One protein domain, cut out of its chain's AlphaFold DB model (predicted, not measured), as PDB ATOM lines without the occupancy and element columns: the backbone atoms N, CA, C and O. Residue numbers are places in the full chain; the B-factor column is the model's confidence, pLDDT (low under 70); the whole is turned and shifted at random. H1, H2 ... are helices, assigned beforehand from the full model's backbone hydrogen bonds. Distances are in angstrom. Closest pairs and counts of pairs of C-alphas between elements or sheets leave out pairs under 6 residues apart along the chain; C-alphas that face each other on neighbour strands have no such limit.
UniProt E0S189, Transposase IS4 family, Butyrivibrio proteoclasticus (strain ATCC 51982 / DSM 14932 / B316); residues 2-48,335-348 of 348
ATOM      1  N   LEU A   2      55.990  31.064  30.869       87.88
ATOM      2  CA  LEU A   2      54.675  31.260  31.508       87.88
ATOM      3  C   LEU A   2      53.813  32.369  30.875       87.88
ATOM      4  O   LEU A   2      52.634  32.145  30.635       87.88
ATOM      5  N   HIS A   3      54.396  33.519  30.508       90.62
ATOM      6  CA  HIS A   3      53.649  34.582  29.816       90.62
ATOM      7  C   HIS A   3      53.013  34.096  28.505       90.62
ATOM      8  O   HIS A   3      51.869  34.422  28.221       90.62
ATOM      9  N   MET A   4      53.713  33.272  27.718       91.38
ATOM     10  CA  MET A   4      53.152  32.746  26.471       91.38
ATOM     11  C   MET A   4      52.052  31.720  26.716       91.38
ATOM     12  O   MET A   4      51.069  31.726  25.986       91.38
ATOM     13  N   VAL A   5      52.189  30.876  27.744       91.50
ATOM     14  CA  VAL A   5      51.113  29.964  28.165       91.50
ATOM     15  C   VAL A   5      49.884  30.773  28.578       91.50
ATOM     16  O   VAL A   5      48.800  30.537  28.063       91.50
ATOM     17  N   THR A   6      50.080  31.804  29.400       91.00
ATOM     18  CA  THR A   6      49.029  32.729  29.850       91.00
ATOM     19  C   THR A   6      48.334  33.406  28.667       91.00
ATOM     20  O   THR A   6      47.108  33.387  28.580       91.00
ATOM     21  N   TYR A   7      49.106  33.942  27.715       92.38
ATOM     22  CA  TYR A   7      48.572  34.545  26.493       92.38
ATOM     23  C   TYR A   7      47.737  33.546  25.687       92.38
ATOM     24  O   TYR A   7      46.616  33.864  25.299       92.38
ATOM     25  N   LEU A   8      48.251  32.337  25.445       92.25
ATOM     26  CA  LEU A   8      47.565  31.331  24.633       92.25
ATOM     27  C   LEU A   8      46.288  30.803  25.306       92.25
ATOM     28  O   LEU A   8      45.295  30.606  24.617       92.25
ATOM     29  N   SER A   9      46.275  30.653  26.634       89.44
ATOM     30  CA  SER A   9      45.071  30.289  27.398       89.44
ATOM     31  C   SER A   9      44.027  31.414  27.461       89.44
ATOM     32  O   SER A   9      42.836  31.131  27.560       89.44
ATOM     33  N   TYR A  10      44.454  32.682  27.396       89.56
ATOM     34  CA  TYR A  10      43.552  33.840  27.366       89.56
ATOM     35  C   TYR A  10      42.964  34.090  25.968       89.56
ATOM     36  O   TYR A  10      41.845  34.583  25.832       89.56
ATOM     37  N   THR A  11      43.742  33.797  24.921       86.44
ATOM     38  CA  THR A  11      43.486  34.259  23.552       86.44
ATOM     39  C   THR A  11      42.072  33.917  23.071       86.44
ATOM     40  O   THR A  11      41.571  32.791  23.160       86.44
ATOM     41  N   THR A  12      41.417  34.937  22.525       85.00
ATOM     42  CA  THR A  12      40.119  34.835  21.856       85.00
ATOM     43  C   THR A  12      40.281  35.111  20.360       85.00
ATOM     44  O   THR A  12      41.370  35.463  19.903       85.00
ATOM     45  N   LYS A  13      39.177  35.038  19.606       81.44
ATOM     46  CA  LYS A  13      39.115  35.481  18.204       81.44
ATOM     47  C   LYS A  13      39.402  36.969  17.997       81.44
ATOM     48  O   LYS A  13      39.538  37.411  16.859       81.44
ATOM     49  N   ALA A  14      39.443  37.762  19.068       86.25
ATOM     50  CA  ALA A  14      39.782  39.166  18.958       86.25
ATOM     51  C   ALA A  14      41.181  39.335  18.347       86.25
ATOM     52  O   ALA A  14      42.036  38.446  18.400       86.25
ATOM     53  N   SER A  15      41.436  40.505  17.767       88.44
ATOM     54  CA  SER A  15      42.762  40.799  17.230       88.44
ATOM     55  C   SER A  15      43.833  40.652  18.318       88.44
ATOM     56  O   SER A  15      43.579  40.887  19.500       88.44
ATOM     57  N   MET A  16      45.076  40.351  17.930       90.19
ATOM     58  CA  MET A  16      46.195  40.306  18.883       90.19
ATOM     59  C   MET A  16      46.315  41.604  19.703       90.19
ATOM     60  O   MET A  16      46.735  41.560  20.850       90.19
ATOM     61  N   TYR A  17      45.921  42.757  19.144       89.25
ATOM     62  CA  TYR A  17      45.889  44.017  19.890       89.25
ATOM     63  C   TYR A  17      44.851  43.998  21.013       89.25
ATOM     64  O   TYR A  17      45.180  44.313  22.149       89.25
ATOM     65  N   GLN A  18      43.625  43.583  20.697       91.50
ATOM     66  CA  GLN A  18      42.548  43.475  21.676       91.50
ATOM     67  C   GLN A  18      42.880  42.435  22.745       91.50
ATOM     68  O   GLN A  18      42.778  42.752  23.918       91.50
ATOM     69  N   ASN A  19      43.372  41.248  22.369       91.75
ATOM     70  CA  ASN A  19      43.793  40.239  23.345       91.75
ATOM     71  C   ASN A  19      44.895  40.773  24.274       91.75
ATOM     72  O   ASN A  19      44.810  40.586  25.482       91.75
ATOM     73  N   LEU A  20      45.905  41.474  23.743       92.31
ATOM     74  CA  LEU A  20      46.953  42.074  24.576       92.31
ATOM     75  C   LEU A  20      46.421  43.188  25.480       92.31
ATOM     76  O   LEU A  20      46.853  43.268  26.624       92.31
ATOM     77  N   SER A  21      45.499  44.022  24.994       91.56
ATOM     78  CA  SER A  21      44.840  45.045  25.811       91.56
ATOM     79  C   SER A  21      44.045  44.401  26.942       91.56
ATOM     80  O   SER A  21      44.280  44.701  28.103       91.56
ATOM     81  N   SER A  22      43.179  43.437  26.626       91.38
ATOM     82  CA  SER A  22      42.307  42.810  27.618       91.38
ATOM     83  C   SER A  22      43.084  41.991  28.652       91.38
ATOM     84  O   SER A  22      42.710  41.988  29.819       91.38
ATOM     85  N   ILE A  23      44.201  41.357  28.272       91.44
ATOM     86  CA  ILE A  23      45.111  40.718  29.236       91.44
ATOM     87  C   ILE A  23      45.674  41.738  30.228       91.44
ATOM     88  O   ILE A  23      45.769  41.427  31.410       91.44
ATOM     89  N   ARG A  24      46.049  42.938  29.766       89.06
ATOM     90  CA  ARG A  24      46.577  44.005  30.634       89.06
ATOM     91  C   ARG A  24      45.504  44.583  31.552       89.06
ATOM     92  O   ARG A  24      45.826  44.974  32.666       89.06
ATOM     93  N   ASP A  25      44.254  44.610  31.097       89.81
ATOM     94  CA  ASP A  25      43.121  45.037  31.922       89.81
ATOM     95  C   ASP A  25      42.766  43.977  32.984       89.81
ATOM     96  O   ASP A  25      42.357  44.309  34.095       89.81
ATOM     97  N   ASP A  26      42.916  42.688  32.653       88.50
ATOM     98  CA  ASP A  26      42.538  41.570  33.524       88.50
ATOM     99  C   ASP A  26      43.660  41.092  34.471       88.50
ATOM    100  O   ASP A  26      43.345  40.493  35.504       88.50
ATOM    101  N   LEU A  27      44.942  41.291  34.134       89.44
ATOM    102  CA  LEU A  27      46.102  40.768  34.872       89.44
ATOM    103  C   LEU A  27      47.058  41.876  35.330       89.44
ATOM    104  O   LEU A  27      47.201  42.914  34.695       89.44
ATOM    105  N   LEU A  28      47.789  41.613  36.417       86.38
ATOM    106  CA  LEU A  28      48.813  42.529  36.921       86.38
ATOM    107  C   LEU A  28      50.033  42.594  35.975       86.38
ATOM    108  O   LEU A  28      50.405  41.573  35.389       86.38
ATOM    109  N   PRO A  29      50.750  43.733  35.892       84.50
ATOM    110  CA  PRO A  29      51.972  43.845  35.085       84.50
ATOM    111  C   PRO A  29      53.075  42.846  35.471       84.50
ATOM    112  O   PRO A  29      53.847  42.409  34.619       84.50
ATOM    113  N   SER A  30      53.130  42.442  36.746       83.06
ATOM    114  CA  SER A  30      54.028  41.389  37.244       83.06
ATOM    115  C   SER A  30      53.713  40.004  36.674       83.06
ATOM    116  O   SER A  30      54.558  39.116  36.697       83.06
ATOM    117  N   CYS A  31      52.487  39.814  36.191       84.12
ATOM    118  CA  CYS A  31      51.950  38.553  35.703       84.12
ATOM    119  C   CYS A  31      51.979  38.468  34.171       84.12
ATOM    120  O   CYS A  31      52.169  37.387  33.612       84.12
ATOM    121  N   PHE A  32      51.820  39.604  33.487       89.19
ATOM    122  CA  PHE A  32      52.014  39.705  32.048       89.19
ATOM    123  C   PHE A  32      52.583  41.087  31.676       89.19
ATOM    124  O   PHE A  32      51.874  42.088  31.789       89.19
ATOM    125  N   PRO A  33      53.849  41.171  31.227       88.81
ATOM    126  CA  PRO A  33      54.493  42.446  30.948       88.81
ATOM    127  C   PRO A  33      53.971  43.079  29.656       88.81
ATOM    128  O   PRO A  33      53.389  42.427  28.783       88.81
ATOM    129  N   GLU A  34      54.260  44.365  29.490       89.31
ATOM    130  CA  GLU A  34      54.038  45.053  28.227       89.31
ATOM    131  C   GLU A  34      54.944  44.473  27.128       89.31
ATOM    132  O   GLU A  34      56.170  44.559  27.175       89.31
ATOM    133  N   VAL A  35      54.320  43.853  26.123       91.44
ATOM    134  CA  VAL A  35      55.006  43.213  24.994       91.44
ATOM    135  C   VAL A  35      54.453  43.674  23.650       91.44
ATOM    136  O   VAL A  35      53.260  43.951  23.502       91.44
ATOM    137  N   LEU A  36      55.331  43.703  22.643       90.19
ATOM    138  CA  LEU A  36      54.974  43.960  21.249       90.19
ATOM    139  C   LEU A  36      54.400  42.705  20.577       90.19
ATOM    140  O   LEU A  36      54.832  41.582  20.842       90.19
ATOM    141  N   LYS A  37      53.510  42.899  19.595       90.56
ATOM    142  CA  LYS A  37      52.922  41.815  18.778       90.56
ATOM    143  C   LYS A  37      53.979  40.904  18.147       90.56
ATOM    144  O   LYS A  37      53.856  39.681  18.156       90.56
ATOM    145  N   GLN A  38      55.045  41.506  17.619       90.62
ATOM    146  CA  GLN A  38      56.150  40.775  16.997       90.62
ATOM    147  C   GLN A  38      56.887  39.890  18.010       90.62
ATOM    148  O   GLN A  38      57.251  38.764  17.679       90.62
ATOM    149  N   ALA A  39      57.044  40.359  19.253       91.94
ATOM    150  CA  ALA A  39      57.664  39.585  20.323       91.94
ATOM    151  C   ALA A  39      56.804  38.373  20.707       91.94
ATOM    152  O   ALA A  39      57.339  37.275  20.823       91.94
ATOM    153  N   VAL A  40      55.478  38.537  20.809       92.44
ATOM    154  CA  VAL A  40      54.533  37.433  21.072       92.44
ATOM    155  C   VAL A  40      54.570  36.402  19.946       92.44
ATOM    156  O   VAL A  40      54.718  35.208  20.202       92.44
ATOM    157  N   SER A  41      54.502  36.855  18.690       91.56
ATOM    158  CA  SER A  41      54.567  35.977  17.515       91.56
ATOM    159  C   SER A  41      55.875  35.176  17.467       91.56
ATOM    160  O   SER A  41      55.850  33.960  17.269       91.56
ATOM    161  N   LYS A  42      57.013  35.836  17.733       92.31
ATOM    162  CA  LYS A  42      58.336  35.201  17.796       92.31
ATOM    163  C   LYS A  42      58.434  34.213  18.961       92.31
ATOM    164  O   LYS A  42      58.832  33.073  18.755       92.31
ATOM    165  N   ALA A  43      58.031  34.621  20.164       93.00
ATOM    166  CA  ALA A  43      58.082  33.789  21.366       93.00
ATOM    167  C   ALA A  43      57.204  32.534  21.246       93.00
ATOM    168  O   ALA A  43      57.604  31.461  21.694       93.00
ATOM    169  N   ARG A  44      56.043  32.644  20.590       93.19
ATOM    170  CA  ARG A  44      55.127  31.522  20.350       93.19
ATOM    171  C   ARG A  44      55.780  30.358  19.608       93.19
ATOM    172  O   ARG A  44      55.484  29.210  19.931       93.19
ATOM    173  N   GLN A  45      56.663  30.634  18.644       92.81
ATOM    174  CA  GLN A  45      57.325  29.580  17.863       92.81
ATOM    175  C   GLN A  45      58.295  28.735  18.704       92.81
ATOM    176  O   GLN A  45      58.587  27.605  18.327       92.81
ATOM    177  N   TYR A  46      58.753  29.247  19.853       93.12
ATOM    178  CA  TYR A  46      59.629  28.522  20.780       93.12
ATOM    179  C   TYR A  46      58.870  27.681  21.815       93.12
ATOM    180  O   TYR A  46      59.493  26.953  22.585       93.12
ATOM    181  N   ILE A  47      57.536  27.765  21.862       94.56
ATOM    182  CA  ILE A  47      56.728  26.902  22.727       94.56
ATOM    183  C   ILE A  47      56.415  25.616  21.965       94.56
ATOM    184  O   ILE A  47      55.684  25.629  20.976       94.56
ATOM    185  N   ASN A  48      56.962  24.489  22.413       95.50
ATOM    186  CA  ASN A  48      56.688  23.204  21.778       95.50
ATOM    187  C   ASN A  48      55.198  22.836  21.952       95.50
ATOM    188  O   ASN A  48      54.707  22.887  23.084       95.50
ATOM    189  N   LYS A 335      44.246  34.084  35.354       89.25
ATOM    190  CA  LYS A 335      44.317  34.578  36.737       89.25
ATOM    191  C   LYS A 335      44.788  33.504  37.727       89.25
ATOM    192  O   LYS A 335      45.527  33.848  38.646       89.25
ATOM    193  N   ILE A 336      44.424  32.230  37.536       88.06
ATOM    194  CA  ILE A 336      44.962  31.096  38.315       88.06
ATOM    195  C   ILE A 336      46.461  30.943  38.068       88.06
ATOM    196  O   ILE A 336      47.229  30.889  39.020       88.06
ATOM    197  N   LEU A 337      46.887  30.910  36.801       86.44
ATOM    198  CA  LEU A 337      48.302  30.769  36.427       86.44
ATOM    199  C   LEU A 337      49.172  31.891  37.004       86.44
ATOM    200  O   LEU A 337      50.368  31.713  37.225       86.44
ATOM    201  N   CYS A 338      48.560  33.045  37.250       84.69
ATOM    202  CA  CYS A 338      49.190  34.216  37.828       84.69
ATOM    203  C   CYS A 338      49.019  34.328  39.356       84.69
ATOM    204  O   CYS A 338      49.447  35.331  39.920       84.69
ATOM    205  N   ASN A 339      48.404  33.340  40.021       81.31
ATOM    206  CA  ASN A 339      48.065  33.353  41.452       81.31
ATOM    207  C   ASN A 339      47.267  34.597  41.898       81.31
ATOM    208  O   ASN A 339      47.358  35.027  43.045       81.31
ATOM    209  N   ILE A 340      46.482  35.189  40.993       74.50
ATOM    210  CA  ILE A 340      45.658  36.377  41.268       74.50
ATOM    211  C   ILE A 340      44.326  35.975  41.914       74.50
ATOM    212  O   ILE A 340      43.776  36.721  42.720       74.50
ATOM    213  N   LEU A 341      43.791  34.800  41.571       62.81
ATOM    214  CA  LEU A 341      42.584  34.271  42.205       62.81
ATOM    215  C   LEU A 341      42.964  33.423  43.429       62.81
ATOM    216  O   LEU A 341      43.699  32.446  43.268       62.81
ATOM    217  N   PRO A 342      42.447  33.734  44.636       53.28
ATOM    218  CA  PRO A 342      42.566  32.841  45.781       53.28
ATOM    219  C   PRO A 342      41.939  31.483  45.453       53.28
ATOM    220  O   PRO A 342      40.857  31.421  44.857       53.28
ATOM    221  N   GLN A 343      42.577  30.396  45.899       53.62
ATOM    222  CA  GLN A 343      42.103  29.019  45.691       53.62
ATOM    223  C   GLN A 343      40.660  28.780  46.203       53.62
ATOM    224  O   GLN A 343      40.006  27.851  45.747       53.62
ATOM    225  N   ASN A 344      40.117  29.662  47.054       47.34
ATOM    226  CA  ASN A 344      38.827  29.488  47.736       47.34
ATOM    227  C   ASN A 344      37.632  30.245  47.114       47.34
ATOM    228  O   ASN A 344      36.563  30.282  47.716       47.34
ATOM    229  N   THR A 345      37.778  30.871  45.942       50.28
ATOM    230  CA  THR A 345      36.749  31.799  45.404       50.28
ATOM    231  C   THR A 345      35.792  31.185  44.370       50.28
ATOM    232  O   THR A 345      35.011  31.909  43.762       50.28
ATOM    233  N   TRP A 346      35.854  29.872  44.138       45.22
ATOM    234  CA  TRP A 346      35.208  29.215  42.987       45.22
ATOM    235  C   TRP A 346      33.793  28.683  43.233       45.22
ATOM    236  O   TRP A 346      33.126  28.323  42.271       45.22
ATOM    237  N   ILE A 347      33.344  28.615  44.490       34.72
ATOM    238  CA  ILE A 347      32.115  27.901  44.881       34.72
ATOM    239  C   ILE A 347      31.141  28.849  45.596       34.72
ATOM    240  O   ILE A 347      30.734  28.609  46.731       34.72
ATOM    241  N   ARG A 348      30.809  29.974  44.964       30.41
ATOM    242  CA  ARG A 348      29.658  30.789  45.366       30.41
ATOM    243  C   ARG A 348      28.863  31.238  44.163       30.41
ATOM    244  O   ARG A 348      29.507  31.709  43.197       30.41
TER     245      ARG A 348
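What this domain is: This is residues 2 to 48 and 335 to 348 of the 348 residues of the protein "Transposase IS4 family" of Butyrivibrio proteoclasticus (strain ATCC 51982 / DSM 14932 / B316) (UniProt E0S189). Three short helices, each about perpendicular to the other two, make a small body in which H1 touches both H2 and H3, and a tail of residues 341 to 348 sticks out from it. The link of residues 27 to 36 folds back from the end of H2 to the beginning of H3, which comes near the first residue of H2. The printed part has 61 residues with three named helices, in the order H1, H2, H3, and no named strand; the class is all helix, though under half of the residues, 29 of the 61, are in named elements. The whole is only just compact, close to loose, with a radius of gyration of the C-alphas of 12.5 A, and it is elongated, with spans of 39 by 24 by 22 A; the body without the tail spans 27 by 23 by 19 A.

Where its parts are: The printed part begins with H1, residues 2 to 10, from C-alpha 2 at (54.675, 31.260, 31.508) to C-alpha 10 at (43.552, 33.840, 27.366), a length of 12.1 A. Along H1 it is x that changes most. After the tight link of five residues, 11 to 15, comes H2, residues 16 to 26, the longest helix with 11 residues and 15.1 A from first to last C-alpha. Along H2 it is z that changes most, from 18.883 at C-alpha 16 to 33.524 at C-alpha 26. A short link of 10 residues, 27 to 36, then leads to H3, residues 37 to 45, which is 13.0 A long and runs mainly toward lower y, ending with C-alpha 45 at (57.325, 29.580, 17.863). Residues 46 to 48 follow H3 up to the cut. Beyond the cut, residues 335 to 348 hold no named element, and C-alpha 348 is at (29.658, 30.789, 45.366).

How they stand to each other: H1 touches H2, with 4 pairs of C-alphas within 8 A. Their closest C-alphas, those of Tyr 10 and Ile 23, are 7.3 A apart, and their lines are about perpendicular, at 78 degrees. H1 and H3 only just touch, with 3 pairs of C-alphas within 8 A, and their closest C-alphas are those of Met 4 and Arg 44, 6.5 A apart. Their lines too are about perpendicular, at 78 degrees. H2 and H3 are close but not clearly touching: their closest C-alphas, those of Met 16 and Lys 37, are 6.9 A apart. The lines of H2 and H3 are about perpendicular, at 87 degrees. From centre to centre, H1 is 11.6 A from H2 and 11.6 A from H3, while H2 and H3 are 15.0 A apart. In H1 and H2 every O i to N i+4 pair is within hydrogen-bond range; in H3 it is 4 of 5.

The domain as a whole: The two C-alphas farthest apart are those of Gln 38 in H3 and Arg 348 at the end of the tail, at 40.1 A. From the first to the last printed C-alpha, Leu 2 to Arg 348, the distance is 28.6 A. Residues 49 to 334 are not printed, and C-alphas 48 and 335 are 22.5 A apart across this cut. No link between the helices is long. The C-alphas of residues 335 to 348 lie 8 to 25 A from the mean of all C-alphas; of these residues, 341 to 348 stand free. Arg 348 is the chain's last residue. The mean pLDDT of the printed part is 83.8, and the model's confidence is low, under 70, at residues 341 to 348.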